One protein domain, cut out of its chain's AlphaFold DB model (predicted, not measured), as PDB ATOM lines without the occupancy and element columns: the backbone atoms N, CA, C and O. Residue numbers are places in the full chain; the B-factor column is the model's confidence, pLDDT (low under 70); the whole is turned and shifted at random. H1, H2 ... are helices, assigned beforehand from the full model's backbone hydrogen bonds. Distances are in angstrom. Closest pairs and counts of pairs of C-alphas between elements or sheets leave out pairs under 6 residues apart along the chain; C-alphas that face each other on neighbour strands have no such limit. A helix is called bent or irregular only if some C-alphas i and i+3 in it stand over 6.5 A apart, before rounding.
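What this domain is: This is residues 23 to 38 and 45 to 89 of the 101 residues of the protein "Methyltransf_33 domain-containing protein" of Exophiala dermatitidis (strain ATCC 34100 / CBS 525.76 / NIH/UT8656) (UniProt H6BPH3). An open string of helices with no shared core: the long, kinked H4 makes an arm that meets H3 at a corner, and short H2 sits between H3 and H1. The printed part has 61 residues, all helix by class, with H1, H2, H3, H4 in chain order and no named strand. It is extended, radius of gyration of the C-alphas 17.9 A, spanning 50 by 31 by 23 A.

How they stand to each other: H4, residues 69 to 87, is irregular, with C-alphas 80 and 83 7.9 A apart and a kink of 58 degrees near residue 81. Its residues 69 to 72 touch H3, residues 53 to 63, only at the corner, about perpendicular at 89 degrees; the closest C-alphas, Thr 63 and Thr 71, are 5.9 A apart. H2, residues 47 to 50, is close to H3 but not clearly touching, closest C-alphas Ala 50 and Leu 56 at 7.3 A. H1, residues 23 to 35, is likewise close to H2, Leu 26 to Phe 49 at 8.0 A between C-alphas, and apart from H3 and H4. Every O i to N i+4 pair is within hydrogen-bond range in H3, 8 of 9 in H1 and 13 of 15 in H4; H2 is too short for one.

Where its parts are: H4 is 27.5 A long, ending at C-alpha 87 (137.311, 14.848, -24.280); H1, 16.1 A, begins at C-alpha 23 (132.670, -7.578, 8.729); H3 is 15.4 A and H2 5.4 A.

The domain as a whole: Residues 39 to 44 are not printed, a cut of 14.6 A between C-alphas 38 and 45. The links H2 to H3 and H3 to H4 are tight. No printed residue is under 70 in pLDDT.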
ATOM      1  N   CYS A  23     132.924  -7.414   7.296       84.06
ATOM      2  CA  CYS A  23     132.670  -7.578   8.729       84.06
ATOM      3  C   CYS A  23     133.859  -8.213   9.471       84.06
ATOM      4  O   CYS A  23     134.225  -7.752  10.549       84.06
ATOM      5  N   GLU A  24     134.504  -9.233   8.892       89.94
ATOM      6  CA  GLU A  24     135.699  -9.847   9.486       89.94
ATOM      7  C   GLU A  24     136.883  -8.868   9.514       89.94
ATOM      8  O   GLU A  24     137.599  -8.792  10.514       89.94
ATOM      9  N   TYR A  25     137.092  -8.108   8.435       88.06
ATOM     10  CA  TYR A  25     138.146  -7.096   8.358       88.06
ATOM     11  C   TYR A  25     137.931  -5.966   9.365       88.06
ATOM     12  O   TYR A  25     138.870  -5.599  10.073       88.06
ATOM     13  N   LEU A  26     136.703  -5.455   9.463       89.31
ATOM     14  CA  LEU A  26     136.321  -4.417  10.412       89.31
ATOM     15  C   LEU A  26     136.490  -4.910  11.850       89.31
ATOM     16  O   LEU A  26     137.150  -4.242  12.644       89.31
ATOM     17  N   LEU A  27     136.011  -6.113  12.177       91.44
ATOM     18  CA  LEU A  27     136.195  -6.686  13.512       91.44
ATOM     19  C   LEU A  27     137.681  -6.810  13.879       91.44
ATOM     20  O   LEU A  27     138.078  -6.409  14.973       91.44
ATOM     21  N   ARG A  28     138.523  -7.304  12.961       90.00
ATOM     22  CA  ARG A  28     139.978  -7.382  13.179       90.00
ATOM     23  C   ARG A  28     140.608  -6.002  13.368       90.00
ATOM     24  O   ARG A  28     141.500  -5.856  14.201       90.00
ATOM     25  N   ALA A  29     140.167  -4.998  12.611       89.00
ATOM     26  CA  ALA A  29     140.650  -3.628  12.753       89.00
ATOM     27  C   ALA A  29     140.282  -3.040  14.122       89.00
ATOM     28  O   ALA A  29     141.140  -2.449  14.772       89.00
ATOM     29  N   LEU A  30     139.052  -3.266  14.591       92.81
ATOM     30  CA  LEU A  30     138.589  -2.816  15.904       92.81
ATOM     31  C   LEU A  30     139.349  -3.510  17.043       92.81
ATOM     32  O   LEU A  30     139.805  -2.856  17.980       92.81
ATOM     33  N   GLN A  31     139.552  -4.826  16.937       92.50
ATOM     34  CA  GLN A  31     140.352  -5.591  17.895       92.50
ATOM     35  C   GLN A  31     141.774  -5.049  18.005       92.50
ATOM     36  O   GLN A  31     142.259  -4.833  19.107       92.50
ATOM     37  N   ARG A  32     142.434  -4.803  16.873       87.88
ATOM     38  CA  ARG A  32     143.818  -4.325  16.850       87.88
ATOM     39  C   ARG A  32     143.958  -2.878  17.319       87.88
ATOM     40  O   ARG A  32     144.840  -2.596  18.114       87.88
ATOM     41  N   ASN A  33     143.134  -1.972  16.797       88.31
ATOM     42  CA  ASN A  33     143.363  -0.530  16.930       88.31
ATOM     43  C   ASN A  33     142.673   0.083  18.158       88.31
ATOM     44  O   ASN A  33     143.055   1.165  18.599       88.31
ATOM     45  N   PHE A  34     141.643  -0.586  18.685       90.50
ATOM     46  CA  PHE A  34     140.849  -0.070  19.793       90.50
ATOM     47  C   PHE A  34     140.927  -0.971  21.024       90.50
ATOM     48  O   PHE A  34     141.339  -0.513  22.086       90.50
ATOM     49  N   PHE A  35     140.583  -2.258  20.907       90.62
ATOM     50  CA  PHE A  35     140.508  -3.135  22.085       90.62
ATOM     51  C   PHE A  35     141.872  -3.582  22.622       90.62
ATOM     52  O   PHE A  35     142.051  -3.626  23.833       90.62
ATOM     53  N   ASN A  36     142.825  -3.893  21.742       90.06
ATOM     54  CA  ASN A  36     144.134  -4.441  22.111       90.06
ATOM     55  C   ASN A  36     145.266  -3.406  21.970       90.06
ATOM     56  O   ASN A  36     146.391  -3.783  21.648       90.06
ATOM     57  N   HIS A  37     144.965  -2.116  22.151       85.50
ATOM     58  CA  HIS A  37     145.989  -1.067  22.141       85.50
ATOM     59  C   HIS A  37     146.936  -1.222  23.342       85.50
ATOM     60  O   HIS A  37     146.544  -1.727  24.398       85.50
ATOM     61  N   SER A  38     148.192  -0.809  23.179       86.00
ATOM     62  CA  SER A  38     149.198  -0.909  24.239       86.00
ATOM     63  C   SER A  38     149.012   0.190  25.283       86.00
ATOM     64  O   SER A  38     148.503   1.274  24.993       86.00
ATOM     65  N   ILE A  45     139.549   4.418  16.350       89.81
ATOM     66  CA  ILE A  45     138.484   3.802  15.555       89.81
ATOM     67  C   ILE A  45     138.537   4.417  14.161       89.81
ATOM     68  O   ILE A  45     138.587   5.635  14.021       89.81
ATOM     69  N   SER A  46     138.527   3.566  13.137       86.25
ATOM     70  CA  SER A  46     138.520   4.024  11.748       86.25
ATOM     71  C   SER A  46     137.199   4.701  11.388       86.25
ATOM     72  O   SER A  46     136.126   4.227  11.753       86.25
ATOM     73  N   ASP A  47     137.289   5.765  10.606       87.19
ATOM     74  CA  ASP A  47     136.170   6.471   9.973       87.19
ATOM     75  C   ASP A  47     135.201   5.577   9.182       87.19
ATOM     76  O   ASP A  47     134.011   5.862   9.163       87.19
ATOM     77  N   ILE A  48     135.658   4.456   8.616       86.88
ATOM     78  CA  ILE A  48     134.806   3.467   7.932       86.88
ATOM     79  C   ILE A  48     133.630   2.970   8.795       86.88
ATOM     80  O   ILE A  48     132.596   2.567   8.268       86.88
ATOM     81  N   PHE A  49     133.757   3.003  10.127       88.31
ATOM     82  CA  PHE A  49     132.665   2.648  11.038       88.31
ATOM     83  C   PHE A  49     131.550   3.702  11.082       88.31
ATOM     84  O   PHE A  49     130.456   3.401  11.550       88.31
ATOM     85  N   ALA A  50     131.807   4.914  10.587       89.56
ATOM     86  CA  ALA A  50     130.813   5.961  10.389       89.56
ATOM     87  C   ALA A  50     130.147   5.895   9.002       89.56
ATOM     88  O   ALA A  50     129.291   6.721   8.710       89.56
ATOM     89  N   SER A  51     130.493   4.927   8.149       88.56
ATOM     90  CA  SER A  51     129.899   4.751   6.815       88.56
ATOM     91  C   SER A  51     128.706   3.783   6.811       88.56
ATOM     92  O   SER A  51     128.474   3.097   5.818       88.56
ATOM     93  N   THR A  52     127.963   3.684   7.920       87.88
ATOM     94  CA  THR A  52     126.651   3.006   7.930       87.88
ATOM     95  C   THR A  52     125.614   3.854   7.199       87.88
ATOM     96  O   THR A  52     125.853   5.036   6.957       87.88
ATOM     97  N   ASP A  53     124.441   3.299   6.897       89.06
ATOM     98  CA  ASP A  53     123.354   4.052   6.254       89.06
ATOM     99  C   ASP A  53     123.009   5.340   7.025       89.06
ATOM    100  O   ASP A  53     122.856   6.411   6.435       89.06
ATOM    101  N   GLU A  54     122.947   5.277   8.357       93.06
ATOM    102  CA  GLU A  54     122.694   6.443   9.210       93.06
ATOM    103  C   GLU A  54     123.867   7.429   9.201       93.06
ATOM    104  O   GLU A  54     123.672   8.647   9.189       93.06
ATOM    105  N   GLY A  55     125.093   6.912   9.207       92.81
ATOM    106  CA  GLY A  55     126.294   7.733   9.167       92.81
ATOM    107  C   GLY A  55     126.461   8.465   7.834       92.81
ATOM    108  O   GLY A  55     126.793   9.650   7.830       92.81
ATOM    109  N   LEU A  56     126.120   7.822   6.715       92.06
ATOM    110  CA  LEU A  56     126.087   8.443   5.389       92.06
ATOM    111  C   LEU A  56     124.988   9.510   5.283       92.06
ATOM    112  O   LEU A  56     125.216  10.576   4.709       92.06
ATOM    113  N   GLN A  57     123.821   9.301   5.901       94.00
ATOM    114  CA  GLN A  57     122.792  10.349   5.992       94.00
ATOM    115  C   GLN A  57     123.288  11.574   6.771       94.00
ATOM    116  O   GLN A  57     123.072  12.721   6.357       94.00
ATOM    117  N   LEU A  58     123.987  11.351   7.886       94.88
ATOM    118  CA  LEU A  58     124.603  12.437   8.642       94.88
ATOM    119  C   LEU A  58     125.698  13.131   7.821       94.88
ATOM    120  O   LEU A  58     125.760  14.360   7.800       94.88
ATOM    121  N   TRP A  59     126.520  12.364   7.106       93.81
ATOM    122  CA  TRP A  59     127.563  12.889   6.230       93.81
ATOM    123  C   TRP A  59     126.996  13.791   5.132       93.81
ATOM    124  O   TRP A  59     127.470  14.914   4.973       93.81
ATOM    125  N   SER A  60     125.916  13.377   4.462       92.75
ATOM    126  CA  SER A  60     125.199  14.195   3.472       92.75
ATOM    127  C   SER A  60     124.725  15.538   4.048       92.75
ATOM    128  O   SER A  60     124.784  16.581   3.388       92.75
ATOM    129  N   THR A  61     124.312  15.547   5.317       94.94
ATOM    130  CA  THR A  61     123.952  16.788   6.017       94.94
ATOM    131  C   THR A  61     125.181  17.668   6.254       94.94
ATOM    132  O   THR A  61     125.131  18.871   5.998       94.94
ATOM    133  N   ILE A  62     126.295  17.086   6.712       94.44
ATOM    134  CA  ILE A  62     127.551  17.801   6.987       94.44
ATOM    135  C   ILE A  62     128.116  18.437   5.715       94.44
ATOM    136  O   ILE A  62     128.488  19.612   5.732       94.44
ATOM    137  N   THR A  63     128.163  17.697   4.609       94.44
ATOM    138  CA  THR A  63     128.678  18.183   3.318       94.44
ATOM    139  C   THR A  63     127.802  19.269   2.696       94.44
ATOM    140  O   THR A  63     128.279  20.046   1.872       94.44
ATOM    141  N   SER A  64     126.554  19.389   3.152       92.50
ATOM    142  CA  SER A  64     125.628  20.453   2.763       92.50
ATOM    143  C   SER A  64     125.725  21.711   3.640       92.50
ATOM    144  O   SER A  64     125.091  22.725   3.332       92.50
ATOM    145  N   LEU A  65     126.487  21.689   4.743       95.38
ATOM    146  CA  LEU A  65     126.630  22.857   5.615       95.38
ATOM    147  C   LEU A  65     127.388  23.988   4.900       95.38
ATOM    148  O   LEU A  65     128.400  23.727   4.253       95.38
ATOM    149  N   PRO A  66     127.012  25.269   5.095       91.88
ATOM    150  CA  PRO A  66     127.701  26.397   4.456       91.88
ATOM    151  C   PRO A  66     129.208  26.461   4.741       91.88
ATOM    152  O   PRO A  66     129.976  26.948   3.909       91.88
ATOM    153  N   THR A  67     129.617  25.969   5.914       93.94
ATOM    154  CA  THR A  67     131.009  25.897   6.376       93.94
ATOM    155  C   THR A  67     131.791  24.728   5.777       93.94
ATOM    156  O   THR A  67     133.019  24.759   5.801       93.94
ATOM    157  N   SER A  68     131.112  23.709   5.245       89.31
ATOM    158  CA  SER A  68     131.745  22.589   4.554       89.31
ATOM    159  C   SER A  68     131.888  22.935   3.075       89.31
ATOM    160  O   SER A  68     130.964  22.801   2.279       89.31
ATOM    161  N   TYR A  69     133.044  23.482   2.709       94.56
ATOM    162  CA  TYR A  69     133.269  23.983   1.354       94.56
ATOM    163  C   TYR A  69     133.676  22.884   0.367       94.56
ATOM    164  O   TYR A  69     133.428  23.036  -0.824       94.56
ATOM    165  N   GLN A  70     134.273  21.790   0.854       94.81
ATOM    166  CA  GLN A  70     134.954  20.793   0.022       94.81
ATOM    167  C   GLN A  70     134.032  20.196  -1.048       94.81
ATOM    168  O   GLN A  70     134.344  20.293  -2.231       94.81
ATOM    169  N   THR A  71     132.870  19.668  -0.654       93.56
ATOM    170  CA  THR A  71     131.912  19.055  -1.590       93.56
ATOM    171  C   THR A  71     131.379  20.062  -2.608       93.56
ATOM    172  O   THR A  71     131.341  19.777  -3.801       93.56
ATOM    173  N   ARG A  72     131.012  21.273  -2.167       94.50
ATOM    174  CA  ARG A  72     130.512  22.328  -3.064       94.50
ATOM    175  C   ARG A  72     131.567  22.744  -4.090       94.50
ATOM    176  O   ARG A  72     131.264  22.854  -5.271       94.50
ATOM    177  N   GLU A  73     132.795  22.984  -3.645       96.31
ATOM    178  CA  GLU A  73     133.872  23.437  -4.527       96.31
ATOM    179  C   GLU A  73     134.311  22.347  -5.506       96.31
ATOM    180  O   GLU A  73     134.570  22.642  -6.673       96.31
ATOM    181  N   GLU A  74     134.337  21.084  -5.077       95.56
ATOM    182  CA  GLU A  74     134.562  19.955  -5.978       95.56
ATOM    183  C   GLU A  74     133.474  19.875  -7.055       95.56
ATOM    184  O   GLU A  74     133.792  19.782  -8.244       95.56
ATOM    185  N   MET A  75     132.197  19.995  -6.674       95.00
ATOM    186  CA  MET A  75     131.087  20.045  -7.630       95.00
ATOM    187  C   MET A  75     131.247  21.196  -8.631       95.00
ATOM    188  O   MET A  75     131.058  20.992  -9.833       95.00
ATOM    189  N   ASP A  76     131.633  22.385  -8.164       97.06
ATOM    190  CA  ASP A  76     131.865  23.550  -9.021       97.06
ATOM    191  C   ASP A  76     133.017  23.307 -10.010       97.06
ATOM    192  O   ASP A  76     132.907  23.634 -11.197       97.06
ATOM    193  N   LEU A  77     134.110  22.688  -9.558       98.06
ATOM    194  CA  LEU A  77     135.245  22.320 -10.405       98.06
ATOM    195  C   LEU A  77     134.855  21.270 -11.451       98.06
ATOM    196  O   LEU A  77     135.139  21.458 -12.637       98.06
ATOM    197  N   LEU A  78     134.169  20.200 -11.044       97.56
ATOM    198  CA  LEU A  78     133.689  19.160 -11.955       97.56
ATOM    199  C   LEU A  78     132.727  19.745 -12.989       97.56
ATOM    200  O   LEU A  78     132.859  19.471 -14.182       97.56
ATOM    201  N   HIS A  79     131.807  20.616 -12.569       97.94
ATOM    202  CA  HIS A  79     130.884  21.286 -13.479       97.94
ATOM    203  C   HIS A  79     131.612  22.195 -14.471       97.94
ATOM    204  O   HIS A  79     131.297  22.188 -15.665       97.94
ATOM    205  N   ARG A  80     132.602  22.961 -13.996       98.38
ATOM    206  CA  ARG A  80     133.404  23.867 -14.821       98.38
ATOM    207  C   ARG A  80     134.205  23.123 -15.886       98.38
ATOM    208  O   ARG A  80     134.251  23.578 -17.025       98.38
ATOM    209  N   TRP A  81     134.814  21.993 -15.532       98.25
ATOM    210  CA  TRP A  81     135.745  21.267 -16.404       98.25
ATOM    211  C   TRP A  81     135.134  20.055 -17.116       98.25
ATOM    212  O   TRP A  81     135.822  19.407 -17.904       98.25
ATOM    213  N   ARG A  82     133.840  19.763 -16.912       97.12
ATOM    214  CA  ARG A  82     133.144  18.581 -17.463       97.12
ATOM    215  C   ARG A  82     133.406  18.324 -18.946       97.12
ATOM    216  O   ARG A  82     133.611  17.183 -19.344       97.12
ATOM    217  N   THR A  83     133.411  19.372 -19.772       97.25
ATOM    218  CA  THR A  83     133.598  19.238 -21.223       97.25
ATOM    219  C   THR A  83     135.029  18.857 -21.571       97.25
ATOM    220  O   THR A  83     135.236  18.072 -22.491       97.25
ATOM    221  N   ASP A  84     136.013  19.382 -20.846       98.25
ATOM    222  CA  ASP A  84     137.416  19.055 -21.085       98.25
ATOM    223  C   ASP A  84     137.751  17.662 -20.558       98.25
ATOM    224  O   ASP A  84     138.345  16.876 -21.290       98.25
ATOM    225  N   ILE A  85     137.260  17.301 -19.368       96.69
ATOM    226  CA  ILE A  85     137.366  15.936 -18.829       96.69
ATOM    227  C   ILE A  85     136.777  14.927 -19.825       96.69
ATOM    228  O   ILE A  85     137.438  13.951 -20.180       96.69
ATOM    229  N   ALA A  86     135.575  15.191 -20.348       95.38
ATOM    230  CA  ALA A  86     134.900  14.293 -21.283       95.38
ATOM    231  C   ALA A  86     135.689  14.049 -22.583       95.38
ATOM    232  O   ALA A  86     135.638  12.943 -23.116       95.38
ATOM    233  N   LYS A  87     136.468  15.025 -23.078       97.38
ATOM    234  CA  LYS A  87     137.311  14.848 -24.280       97.38
ATOM    235  C   LYS A  87     138.398  13.787 -24.099       97.38
ATOM    236  O   LYS A  87     138.884  13.243 -25.088       97.38
ATOM    237  N   HIS A  88     138.794  13.501 -22.861       96.88
ATOM    238  CA  HIS A  88     139.820  12.508 -22.546       96.88
ATOM    239  C   HIS A  88     139.249  11.101 -22.313       96.88
ATOM    240  O   HIS A  88     140.017  10.142 -22.226       96.88
ATOM    241  N   ILE A  89     137.922  10.951 -22.257       95.94
ATOM    242  CA  ILE A  89     137.251   9.671 -22.028       95.94
ATOM    243  C   ILE A  89     136.894   9.047 -23.379       95.94
ATOM    244  O   ILE A  89     136.153   9.615 -24.179       95.94
TER     245      ILE A  89